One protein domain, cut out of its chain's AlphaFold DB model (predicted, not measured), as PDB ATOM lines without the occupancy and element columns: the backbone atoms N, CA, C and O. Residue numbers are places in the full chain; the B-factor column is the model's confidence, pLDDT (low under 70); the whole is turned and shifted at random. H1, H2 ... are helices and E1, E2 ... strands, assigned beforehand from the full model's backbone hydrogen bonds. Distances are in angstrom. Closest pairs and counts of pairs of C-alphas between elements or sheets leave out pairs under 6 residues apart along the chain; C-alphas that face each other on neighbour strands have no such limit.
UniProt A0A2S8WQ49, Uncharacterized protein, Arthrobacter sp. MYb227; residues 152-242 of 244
ATOM      1  N   THR A 152     173.193 264.181 231.288       93.94
ATOM      2  CA  THR A 152     171.732 264.192 231.252       93.94
ATOM      3  C   THR A 152     171.183 263.069 230.374       93.94
ATOM      4  O   THR A 152     171.548 262.948 229.206       93.94
ATOM      5  N   TRP A 153     170.249 262.287 230.904       93.88
ATOM      6  CA  TRP A 153     169.607 261.147 230.249       93.88
ATOM      7  C   TRP A 153     168.104 261.353 230.201       93.88
ATOM      8  O   TRP A 153     167.449 261.341 231.236       93.88
ATOM      9  N   CYS A 154     167.534 261.535 229.018       92.44
ATOM     10  CA  CYS A 154     166.119 261.847 228.858       92.44
ATOM     11  C   CYS A 154     165.343 260.648 228.330       92.44
ATOM     12  O   CYS A 154     165.780 259.967 227.402       92.44
ATOM     13  N   LEU A 155     164.167 260.416 228.905       92.12
ATOM     14  CA  LEU A 155     163.242 259.400 228.426       92.12
ATOM     15  C   LEU A 155     162.829 259.699 226.973       92.12
ATOM     16  O   LEU A 155     162.431 260.826 226.670       92.12
ATOM     17  N   VAL A 156     162.919 258.707 226.080       88.00
ATOM     18  CA  VAL A 156     162.658 258.907 224.641       88.00
ATOM     19  C   VAL A 156     161.193 259.266 224.380       88.00
ATOM     20  O   VAL A 156     160.929 260.185 223.614       88.00
ATOM     21  N   GLU A 157     160.240 258.605 225.042       74.31
ATOM     22  CA  GLU A 157     158.807 258.928 224.991       74.31
ATOM     23  C   GLU A 157     158.153 258.511 226.321       74.31
ATOM     24  O   GLU A 157     158.206 257.339 226.692       74.31
ATOM     25  N   SER A 158     157.536 259.447 227.053       55.31
ATOM     26  CA  SER A 158     156.698 259.115 228.213       55.31
ATOM     27  C   SER A 158     155.332 258.637 227.718       55.31
ATOM     28  O   SER A 158     154.622 259.396 227.056       55.31
ATOM     29  N   SER A 159     154.906 257.422 228.062       49.47
ATOM     30  CA  SER A 159     153.550 256.934 227.750       49.47
ATOM     31  C   SER A 159     152.434 257.747 228.433       49.47
ATOM     32  O   SER A 159     151.268 257.635 228.060       49.47
ATOM     33  N   THR A 160     152.778 258.613 229.387       45.47
ATOM     34  CA  THR A 160     151.866 259.513 230.102       45.47
ATOM     35  C   THR A 160     152.384 260.947 229.994       45.47
ATOM     36  O   THR A 160     153.461 261.247 230.495       45.47
ATOM     37  N   GLY A 161     151.656 261.807 229.279       41.59
ATOM     38  CA  GLY A 161     152.130 263.115 228.823       41.59
ATOM     39  C   GLY A 161     152.626 264.111 229.886       41.59
ATOM     40  O   GLY A 161     152.237 264.066 231.048       41.59
ATOM     41  N   ALA A 162     153.399 265.073 229.364       36.03
ATOM     42  CA  ALA A 162     153.919 266.317 229.950       36.03
ATOM     43  C   ALA A 162     155.181 266.215 230.835       36.03
ATOM     44  O   ALA A 162     155.116 266.180 232.057       36.03
ATOM     45  N   GLY A 163     156.342 266.312 230.172       50.28
ATOM     46  CA  GLY A 163     157.652 266.587 230.770       50.28
ATOM     47  C   GLY A 163     158.737 265.691 230.178       50.28
ATOM     48  O   GLY A 163     158.579 264.475 230.139       50.28
ATOM     49  N   LYS A 164     159.853 266.257 229.698       60.25
ATOM     50  CA  LYS A 164     161.055 265.448 229.452       60.25
ATOM     51  C   LYS A 164     161.565 264.995 230.824       60.25
ATOM     52  O   LYS A 164     162.254 265.759 231.489       60.25
ATOM     53  N   ASN A 165     161.186 263.795 231.260       85.31
ATOM     54  CA  ASN A 165     161.720 263.186 232.478       85.31
ATOM     55  C   ASN A 165     163.183 262.819 232.221       85.31
ATOM     56  O   ASN A 165     163.486 261.743 231.703       85.31
ATOM     57  N   CYS A 166     164.071 263.768 232.505       90.56
ATOM     58  CA  CYS A 166     165.504 263.572 232.405       90.56
ATOM     59  C   CYS A 166     166.096 263.256 233.779       90.56
ATOM     60  O   CYS A 166     165.654 263.774 234.807       90.56
ATOM     61  N   LEU A 167     167.107 262.402 233.767       92.12
ATOM     62  CA  LEU A 167     167.957 262.073 234.895       92.12
ATOM     63  C   LEU A 167     169.284 262.790 234.701       92.12
ATOM     64  O   LEU A 167     169.830 262.761 233.601       92.12
ATOM     65  N   GLU A 168     169.819 263.389 235.752       93.81
ATOM     66  CA  GLU A 168     171.200 263.858 235.760       93.81
ATOM     67  C   GLU A 168     172.041 262.840 236.519       93.81
ATOM     68  O   GLU A 168     171.846 262.629 237.717       93.81
ATOM     69  N   ILE A 169     172.955 262.175 235.815       93.25
ATOM     70  CA  ILE A 169     173.887 261.223 236.413       93.25
ATOM     71  C   ILE A 169     175.210 261.941 236.656       93.25
ATOM     72  O   ILE A 169     175.887 262.367 235.724       93.25
ATOM     73  N   SER A 170     175.607 262.025 237.919       91.50
ATOM     74  CA  SER A 170     176.930 262.468 238.346       91.50
ATOM     75  C   SER A 170     177.453 261.428 239.324       91.50
ATOM     76  O   SER A 170     177.228 261.526 240.533       91.50
ATOM     77  N   PHE A 171     178.040 260.352 238.792       90.25
ATOM     78  CA  PHE A 171     178.394 259.166 239.567       90.25
ATOM     79  C   PHE A 171     179.179 259.537 240.841       90.25
ATOM     80  O   PHE A 171     180.172 260.267 240.752       90.25
ATOM     81  N   PRO A 172     178.780 259.023 242.021       88.19
ATOM     82  CA  PRO A 172     177.798 257.957 242.262       88.19
ATOM     83  C   PRO A 172     176.416 258.489 242.674       88.19
ATOM     84  O   PRO A 172     175.752 257.931 243.545       88.19
ATOM     85  N   THR A 173     175.965 259.589 242.078       89.81
ATOM     86  CA  THR A 173     174.637 260.155 242.322       89.81
ATOM     87  C   THR A 173     173.819 260.237 241.044       89.81
ATOM     88  O   THR A 173     174.354 260.394 239.945       89.81
ATOM     89  N   VAL A 174     172.505 260.129 241.200       91.19
ATOM     90  CA  VAL A 174     171.534 260.441 240.153       91.19
ATOM     91  C   VAL A 174     170.436 261.323 240.735       91.19
ATOM     92  O   VAL A 174     169.926 261.049 241.823       91.19
ATOM     93  N   SER A 175     170.059 262.376 240.021       91.31
ATOM     94  CA  SER A 175     168.935 263.249 240.371       91.31
ATOM     95  C   SER A 175     167.922 263.316 239.229       91.31
ATOM     96  O   SER A 175     168.216 262.973 238.084       91.31
ATOM     97  N   SER A 176     166.692 263.707 239.548       88.94
ATOM     98  CA  SER A 176     165.600 263.815 238.581       88.94
ATOM     99  C   SER A 176     164.700 264.984 238.962       88.94
ATOM    100  O   SER A 176     163.987 264.892 239.961       88.94
ATOM    101  N   GLY A 177     164.729 266.074 238.190       81.94
ATOM    102  CA  GLY A 177     163.951 267.282 238.497       81.94
ATOM    103  C   GLY A 177     164.224 267.808 239.912       81.94
ATOM    104  O   GLY A 177     165.380 267.979 240.289       81.94
ATOM    105  N   ASP A 178     163.156 268.008 240.689       74.88
ATOM    106  CA  ASP A 178     163.204 268.550 242.057       74.88
ATOM    107  C   ASP A 178     163.391 267.476 243.151       74.88
ATOM    108  O   ASP A 178     163.227 267.755 244.338       74.88
ATOM    109  N   HIS A 179     163.685 266.227 242.780       79.69
ATOM    110  CA  HIS A 179     163.912 265.155 243.748       79.69
ATOM    111  C   HIS A 179     165.339 265.176 244.306       79.69
ATOM    112  O   HIS A 179     166.300 265.436 243.578       79.69
ATOM    113  N   ASP A 180     165.471 264.817 245.588       83.38
ATOM    114  CA  ASP A 180     166.770 264.676 246.245       83.38
ATOM    115  C   ASP A 180     167.677 263.684 245.486       83.38
ATOM    116  O   ASP A 180     167.200 262.640 245.016       83.38
ATOM    117  N   PRO A 181     168.990 263.967 245.373       84.88
ATOM    118  CA  PRO A 181     169.939 263.047 244.762       84.88
ATOM    119  C   PRO A 181     169.920 261.680 245.447       84.88
ATOM    120  O   PRO A 181     170.040 261.565 246.668       84.88
ATOM    121  N   ARG A 182     169.815 260.624 244.643       85.50
ATOM    122  CA  ARG A 182     169.844 259.234 245.104       85.50
ATOM    123  C   ARG A 182     171.221 258.636 244.877       85.50
ATOM    124  O   ARG A 182     171.886 258.942 243.886       85.50
ATOM    125  N   THR A 183     171.631 257.743 245.779       83.50
ATOM    126  CA  THR A 183     172.833 256.930 245.577       83.50
ATOM    127  C   THR A 183     172.643 256.058 244.346       83.50
ATOM    128  O   THR A 183     171.655 255.331 244.227       83.50
ATOM    129  N   PHE A 184     173.604 256.161 243.446       84.25
ATOM    130  CA  PHE A 184     173.647 255.488 242.170       84.25
ATOM    131  C   PHE A 184     174.752 254.433 242.212       84.25
ATOM    132  O   PHE A 184     175.902 254.736 242.531       84.25
ATOM    133  N   SER A 185     174.391 253.187 241.926       81.38
ATOM    134  CA  SER A 185     175.304 252.054 241.969       81.38
ATOM    135  C   SER A 185     175.376 251.353 240.624       81.38
ATOM    136  O   SER A 185     174.435 251.370 239.822       81.38
ATOM    137  N   ILE A 186     176.537 250.758 240.380       81.44
ATOM    138  CA  ILE A 186     176.867 250.094 239.133       81.44
ATOM    139  C   ILE A 186     177.360 248.696 239.456       81.44
ATOM    140  O   ILE A 186     178.226 248.514 240.313       81.44
ATOM    141  N   GLN A 187     176.833 247.728 238.719       80.31
ATOM    142  CA  GLN A 187     177.298 246.353 238.736       80.31
ATOM    143  C   GLN A 187     177.607 245.917 237.306       80.31
ATOM    144  O   GLN A 187     176.834 246.177 236.385       80.31
ATOM    145  N   VAL A 188     178.746 245.258 237.116       76.31
ATOM    146  CA  VAL A 188     179.119 244.689 235.819       76.31
ATOM    147  C   VAL A 188     178.738 243.212 235.835       76.31
ATOM    148  O   VAL A 188     179.244 242.459 236.663       76.31
ATOM    149  N   ASP A 189     177.847 242.803 234.934       74.56
ATOM    150  CA  ASP A 189     177.477 241.398 234.728       74.56
ATOM    151  C   ASP A 189     177.852 240.983 233.301       74.56
ATOM    152  O   ASP A 189     177.211 241.373 232.320       74.56
ATOM    153  N   GLY A 190     178.970 240.264 233.171       75.81
ATOM    154  CA  GLY A 190     179.596 239.998 231.878       75.81
ATOM    155  C   GLY A 190     179.995 241.295 231.164       75.81
ATOM    156  O   GLY A 190     180.807 242.067 231.669       75.81
ATOM    157  N   ASP A 191     179.420 241.532 229.983       74.50
ATOM    158  CA  ASP A 191     179.631 242.757 229.197       74.50
ATOM    159  C   ASP A 191     178.597 243.857 229.481       74.50
ATOM    160  O   ASP A 191     178.707 244.965 228.940       74.50
ATOM    161  N   LEU A 192     177.595 243.564 230.313       81.44
ATOM    162  CA  LEU A 192     176.477 244.453 230.591       81.44
ATOM    163  C   LEU A 192     176.746 245.285 231.840       81.44
ATOM    164  O   LEU A 192     177.198 244.792 232.875       81.44
ATOM    165  N   LEU A 193     176.426 246.571 231.735       86.38
ATOM    166  CA  LEU A 193     176.541 247.514 232.832       86.38
ATOM    167  C   LEU A 193     175.157 247.743 233.438       86.38
ATOM    168  O   LEU A 193     174.348 248.486 232.883       86.38
ATOM    169  N   ASN A 194     174.890 247.093 234.566       87.75
ATOM    170  CA  ASN A 194     173.662 247.267 235.324       87.75
ATOM    171  C   ASN A 194     173.761 248.528 236.181       87.75
ATOM    172  O   ASN A 194     174.705 248.716 236.948       87.75
ATOM    173  N   MET A 195     172.762 249.385 236.047       89.81
ATOM    174  CA  MET A 195     172.643 250.677 236.701       89.81
ATOM    175  C   MET A 195     171.447 250.619 237.650       89.81
ATOM    176  O   MET A 195     170.358 250.191 237.262       89.81
ATOM    177  N   SER A 196     171.622 251.050 238.895       86.12
ATOM    178  CA  SER A 196     170.548 251.034 239.894       86.12
ATOM    179  C   SER A 196     170.635 252.204 240.863       86.12
ATOM    180  O   SER A 196     171.714 252.736 241.129       86.12
ATOM    181  N   THR A 197     169.487 252.604 241.399       85.62
ATOM    182  CA  THR A 197     169.404 253.384 242.636       85.62
ATOM    183  C   THR A 197     169.181 252.445 243.816       85.62
ATOM    184  O   THR A 197     168.833 251.281 243.627       85.62
ATOM    185  N   TYR A 198     169.385 252.942 245.039       70.62
ATOM    186  CA  TYR A 198     169.237 252.169 246.286       70.62
ATOM    187  C   TYR A 198     167.945 251.327 246.373       70.62
ATOM    188  O   TYR A 198     167.925 250.276 247.005       70.62
ATOM    189  N   ASP A 199     166.870 251.792 245.743       71.75
ATOM    190  CA  ASP A 199     165.519 251.249 245.820       71.75
ATOM    191  C   ASP A 199     164.992 250.642 244.510       71.75
ATOM    192  O   ASP A 199     163.977 249.944 244.538       71.75
ATOM    193  N   ALA A 200     165.641 250.890 243.368       79.81
ATOM    194  CA  ALA A 200     165.113 250.477 242.074       79.81
ATOM    195  C   ALA A 200     166.211 250.271 241.016       79.81
ATOM    196  O   ALA A 200     167.138 251.080 240.905       79.81
ATOM    197  N   PRO A 201     166.104 249.227 240.173       86.25
ATOM    198  CA  PRO A 201     166.941 249.133 238.986       86.25
ATOM    199  C   PRO A 201     166.628 250.310 238.060       86.25
ATOM    200  O   PRO A 201     165.466 250.584 237.765       86.25
ATOM    201  N   LEU A 202     167.670 250.997 237.594       90.31
ATOM    202  CA  LEU A 202     167.540 252.053 236.597       90.31
ATOM    203  C   LEU A 202     167.529 251.454 235.188       90.31
ATOM    204  O   LEU A 202     166.743 251.882 234.352       90.31
ATOM    205  N   GLY A 203     168.373 250.454 234.932       92.75
ATOM    206  CA  GLY A 203     168.424 249.740 233.660       92.75
ATOM    207  C   GLY A 203     169.819 249.228 233.323       92.75
ATOM    208  O   GLY A 203     170.731 249.277 234.142       92.75
ATOM    209  N   ILE A 204     169.984 248.741 232.099       93.12
ATOM    210  CA  ILE A 204     171.275 248.339 231.537       93.12
ATOM    211  C   ILE A 204     171.741 249.434 230.577       93.12
ATOM    212  O   ILE A 204     170.954 249.901 229.749       93.12
ATOM    213  N   PHE A 205     173.009 249.831 230.672       93.25
ATOM    214  CA  PHE A 205     173.628 250.735 229.704       93.25
ATOM    215  C   PHE A 205     174.046 249.981 228.439       93.25
ATOM    216  O   PHE A 205     174.757 248.975 228.488       93.25
ATOM    217  N   TYR A 206     173.631 250.521 227.298       92.75
ATOM    218  CA  TYR A 206     173.950 250.049 225.960       92.75
ATOM    219  C   TYR A 206     174.643 251.175 225.192       92.75
ATOM    220  O   TYR A 206     173.990 252.173 224.870       92.75
ATOM    221  N   PRO A 207     175.930 251.028 224.833       91.75
ATOM    222  CA  PRO A 207     176.588 252.025 224.009       91.75
ATOM    223  C   PRO A 207     175.970 252.064 222.607       91.75
ATOM    224  O   PRO A 207     175.335 251.098 222.148       91.75
ATOM    225  N   ALA A 208     176.179 253.171 221.899       93.00
ATOM    226  CA  ALA A 208     175.773 253.317 220.507       93.00
ATOM    227  C   ALA A 208     176.183 252.093 219.663       93.00
ATOM    228  O   ALA A 208     177.264 251.523 219.810       93.00
ATOM    229  N   LYS A 209     175.296 251.700 218.750       93.94
ATOM    230  CA  LYS A 209     175.385 250.554 217.829       93.94
ATOM    231  C   LYS A 209     175.277 249.172 218.482       93.94
ATOM    232  O   LYS A 209     175.414 248.169 217.788       93.94
ATOM    233  N   THR A 210     174.966 249.101 219.775       92.75
ATOM    234  CA  THR A 210     174.703 247.832 220.476       92.75
ATOM    235  C   THR A 210     173.212 247.496 220.442       92.75
ATOM    236  O   THR A 210     172.376 248.351 220.728       92.75
ATOM    237  N   SER A 211     172.835 246.268 220.090       92.25
ATOM    238  CA  SER A 211     171.424 245.861 220.149       92.25
ATOM    239  C   SER A 211     171.009 245.580 221.591       92.25
ATOM    240  O   SER A 211     171.755 244.942 222.328       92.25
ATOM    241  N   VAL A 212     169.801 246.000 221.967       92.19
ATOM    242  CA  VAL A 212     169.148 245.515 223.192       92.19
ATOM    243  C   VAL A 212     168.578 244.123 222.907       92.19
ATOM    244  O   VAL A 212     167.926 243.940 221.877       92.19
ATOM    245  N   ASP A 213     168.835 243.150 223.783       89.50
ATOM    246  CA  ASP A 213     168.263 241.797 223.699       89.50
ATOM    247  C   ASP A 213     167.037 241.685 224.617       89.50
ATOM    248  O   ASP A 213     167.113 241.164 225.728       89.50
ATOM    249  N   ASP A 214     165.899 242.218 224.161       91.25
ATOM    250  CA  ASP A 214     164.601 242.005 224.804       91.25
ATOM    251  C   ASP A 214     163.643 241.309 223.833       91.25
ATOM    252  O   ASP A 214     163.070 241.911 222.922       91.25
ATOM    253  N   LYS A 215     163.456 240.003 224.041       90.62
ATOM    254  CA  LYS A 215     162.569 239.169 223.215       90.62
ATOM    255  C   LYS A 215     161.096 239.540 223.355       90.62
ATOM    256  O   LYS A 215     160.311 239.223 222.465       90.62
ATOM    257  N   SER A 216     160.720 240.154 224.473       89.50
ATOM    258  CA  SER A 216     159.344 240.566 224.742       89.50
ATOM    259  C   SER A 216     159.027 241.915 224.096       89.50
ATOM    260  O   SER A 216     157.859 242.161 223.802       89.50
ATOM    261  N   TYR A 217     160.043 242.752 223.859       88.00
ATOM    262  CA  TYR A 217     159.947 244.096 223.271       88.00
ATOM    263  C   TYR A 217     160.967 244.301 222.127       88.00
ATOM    264  O   TYR A 217     161.876 245.130 222.219       88.00
ATOM    265  N   PRO A 218     160.856 243.549 221.014       89.69
ATOM    266  CA  PRO A 218     161.867 243.537 219.953       89.69
ATOM    267  C   PRO A 218     162.064 244.889 219.245       89.69
ATOM    268  O   PRO A 218     163.094 245.111 218.609       89.69
ATOM    269  N   GLU A 219     161.107 245.812 219.332       89.25
ATOM    270  CA  GLU A 219     161.221 247.158 218.774       89.25
ATOM    271  C   GLU A 219     162.306 247.998 219.461       89.25
ATOM    272  O   GLU A 219     162.924 248.850 218.814       89.25
ATOM    273  N   VAL A 220     162.593 247.735 220.742       89.88
ATOM    274  CA  VAL A 220     163.600 248.496 221.491       89.88
ATOM    275  C   VAL A 220     165.013 248.211 220.984       89.88
ATOM    276  O   VAL A 220     165.878 249.080 221.042       89.88
ATOM    277  N   ALA A 221     165.227 247.036 220.377       88.69
ATOM    278  CA  ALA A 221     166.514 246.607 219.839       88.69
ATOM    279  C   ALA A 221     167.119 247.612 218.843       88.69
ATOM    280  O   ALA A 221     168.341 247.753 218.765       88.69
ATOM    281  N   LYS A 222     166.268 248.322 218.088       89.12
ATOM    282  CA  LYS A 222     166.682 249.271 217.039       89.12
ATOM    283  C   LYS A 222     166.366 250.731 217.365       89.12
ATOM    284  O   LYS A 222     166.848 251.619 216.660       89.12
ATOM    285  N   LYS A 223     165.566 250.997 218.401       91.19
ATOM    286  CA  LYS A 223     165.189 252.360 218.795       91.19
ATOM    287  C   LYS A 223     166.429 253.105 219.300       91.19
ATOM    288  O   LYS A 223     167.167 252.580 220.131       91.19
ATOM    289  N   ASN A 224     166.683 254.287 218.731       92.38
ATOM    290  CA  ASN A 224     167.852 255.129 219.025       92.38
ATOM    291  C   ASN A 224     169.188 254.359 218.983       92.38
ATOM    292  O   ASN A 224     170.093 254.621 219.766       92.38
ATOM    293  N   ILE A 225     169.334 253.393 218.065       94.31
ATOM    294  CA  ILE A 225     170.518 252.516 218.018       94.31
ATOM    295  C   ILE A 225     171.836 253.272 217.824       94.31
ATOM    296  O   ILE A 225     172.882 252.758 218.192       94.31
ATOM    297  N   ASN A 226     171.812 254.481 217.265       94.44
ATOM    298  CA  ASN A 226     173.013 255.297 217.070       94.44
ATOM    299  C   ASN A 226     173.401 256.124 218.306       94.44
ATOM    300  O   ASN A 226     174.400 256.832 218.247       94.44
ATOM    301  N   GLU A 227     172.641 256.025 219.394       93.75
ATOM    302  CA  GLU A 227     172.842 256.763 220.638       93.75
ATOM    303  C   GLU A 227     173.185 255.798 221.781       93.75
ATOM    304  O   GLU A 227     172.808 254.614 221.769       93.75
ATOM    305  N   ASP A 228     173.887 256.315 222.787       93.94
ATOM    306  CA  ASP A 228     174.013 255.625 224.065       93.94
ATOM    307  C   ASP A 228     172.646 255.590 224.754       93.94
ATOM    308  O   ASP A 228     171.892 256.570 224.744       93.94
ATOM    309  N   ARG A 229     172.317 254.445 225.347       94.50
ATOM    310  CA  ARG A 229     170.993 254.163 225.901       94.50
ATOM    311  C   ARG A 229     171.092 253.555 227.288       94.50
ATOM    312  O   ARG A 229     171.982 252.753 227.550       94.50
ATOM    313  N   ILE A 230     170.116 253.861 228.135       95.00
ATOM    314  CA  ILE A 230     169.833 253.098 229.354       95.00
ATOM    315  C   ILE A 230     168.449 252.493 229.182       95.00
ATOM    316  O   ILE A 230     167.483 253.223 228.956       95.00
ATOM    317  N   TYR A 231     168.352 251.168 229.258       95.00
ATOM    318  CA  TYR A 231     167.088 250.462 229.082       95.00
ATOM    319  C   TYR A 231     166.711 249.655 230.318       95.00
ATOM    320  O   TYR A 231     167.478 248.807 230.779       95.00
ATOM    321  N   ASN A 232     165.500 249.886 230.815       93.44
ATOM    322  CA  ASN A 232     164.908 249.120 231.896       93.44
ATOM    323  C   ASN A 232     163.891 248.119 231.337       93.44
ATOM    324  O   ASN A 232     162.788 248.504 230.957       93.44
ATOM    325  N   GLY A 233     164.220 246.826 231.323       89.81
ATOM    326  CA  GLY A 233     163.297 245.788 230.842       89.81
ATOM    327  C   GLY A 233     162.044 245.597 231.712       89.81
ATOM    328  O   GLY A 233     161.037 245.078 231.233       89.81
ATOM    329  N   GLN A 234     162.063 246.032 232.979       88.50
ATOM    330  CA  GLN A 234     160.917 245.906 233.890       88.50
ATOM    331  C   GLN A 234     159.882 247.008 233.651       88.50
ATOM    332  O   GLN A 234     158.693 246.715 233.520       88.50
ATOM    333  N   THR A 235     160.324 248.267 233.572       90.00
ATOM    334  CA  THR A 235     159.441 249.426 233.334       90.00
ATOM    335  C   THR A 235     159.251 249.734 231.851       90.00
ATOM    336  O   THR A 235     158.333 250.464 231.483       90.00
ATOM    337  N   ARG A 236     160.084 249.136 230.987       90.50
ATOM    338  CA  ARG A 236     160.189 249.393 229.540       90.50
ATOM    339  C   ARG A 236     160.592 250.828 229.206       90.50
ATOM    340  O   ARG A 236     160.347 251.304 228.098       90.50
ATOM    341  N   GLU A 237     161.226 251.511 230.149       91.69
ATOM    342  CA  GLU A 237     161.740 252.860 229.957       91.69
ATOM    343  C   GLU A 237     163.072 252.823 229.203       91.69
ATOM    344  O   GLU A 237     163.960 252.021 229.502       91.69
ATOM    345  N   LEU A 238     163.199 253.705 228.211       93.25
ATOM    346  CA  LEU A 238     164.410 253.898 227.421       93.25
ATOM    347  C   LEU A 238     164.857 255.350 227.560       93.25
ATOM    348  O   LEU A 238     164.158 256.261 227.107       93.25
ATOM    349  N   TYR A 239     166.028 255.549 228.151       94.31
ATOM    350  CA  TYR A 239     166.678 256.848 228.237       94.31
ATOM    351  C   TYR A 239     167.764 256.964 227.175       94.31
ATOM    352  O   TYR A 239     168.507 256.011 226.938       94.31
ATOM    353  N   VAL A 240     167.882 258.149 226.583       94.62
ATOM    354  CA  VAL A 240     168.967 258.534 225.674       94.62
ATOM    355  C   VAL A 240     169.706 259.737 226.229       94.62
ATOM    356  O   VAL A 240     169.118 260.593 226.899       94.62
ATOM    357  N   ARG A 241     171.008 259.809 225.967       92.12
ATOM    358  CA  ARG A 241     171.836 260.918 226.437       92.12
ATOM    359  C   ARG A 241     171.453 262.212 225.716       92.12
ATOM    360  O   ARG A 241     171.337 262.252 224.496       92.12
ATOM    361  N   SER A 242     171.242 263.289 226.463       86.81
ATOM    362  CA  SER A 242     170.972 264.606 225.891       86.81
ATOM    363  C   SER A 242     172.272 265.243 225.400       86.81
ATOM    364  O   SER A 242     173.247 265.299 226.145       86.81
TER     365      SER A 242
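This is residues 152 to 242 of the 244 residues of an uncharacterized protein of Arthrobacter sp. MYb227 (UniProt A0A2S8WQ49). You are looking at a small closed barrel of eight antiparallel strands, E1 to E8, which follow one another round the ring in chain order, with E8 coming back beside E1. Between E6 and E7 a long excursion, residues 207 to 228, leaves the ring and holds the one short helix, H1, off the barrel. The longest strand, E4, is shared between two neighbours, its first part paired with E3 and its second with E5. The printed part has 91 residues, in the order E1 E2 E3 E4 E5 E6 H1 E7 E8, and is mostly strand. It is compact, with a radius of gyration of the C-alphas of 12.7 A and spans of 34 by 34 by 21 A.

Find C-alpha 152 at (171.732, 264.192, 231.252); from there E1, residues 152 to 155, runs 10.2 A. Next come E2, residues 166 to 170, 12.9 A, and E3, residues 173 to 176, 10.4 A. At C-alpha 179, (163.912, 265.155, 243.748), E4 begins and runs 28.8 A to residue 189. E5, residues 192 to 197, spans 16.6 A, and E6, residues 200 to 206, 18.4 A. Then look for H1, residues 218 to 221, 5.6 A, and E7, residues 229 to 232, 9.9 A. E8, residues 237 to 241, runs 13.4 A and ends at C-alpha 241, (171.836, 260.918, 226.437).

Start with E1 to E6, a meander, each strand the antiparallel neighbour of the one before. E1 and E2 form a hairpin, with N 153 and O 167 at 2.8 A. Across E2 and E3, N 168 and O 175 are 2.9 A apart. The pairing of E4 is staggered: residues 179 to 183 pair with E3, N 182 to O 174 at 2.9 A, and residues 184 to 189 with E5, N 187 to O 194 at 2.9 A. Between E5 and E6, N 195 and O 203 stand at 2.8 A. E6 and E7 are antiparallel at 142 degrees, N 204 to O 231 at 2.8 A. E7 and E8 form a hairpin, N 230 to O 239 at 2.9 A. E8 and E1 close the barrel, N 154 to O 240 at 2.8 A. H1 is not on the barrel, and it is only just apart from E8, with closest C-alphas 8.1 A apart. H1 is too short for an O i to N i+4 pair; its one O i to N i+3 pair is within range.

The C-alphas of Ala 162 and Gly 190 are the two farthest apart, at 36.8 A. The printed part has no cut. The link from E6 to H1, 11 residues, is long. Mean pLDDT of the printed part is 85.2, and residues 158 to 164 are under 70.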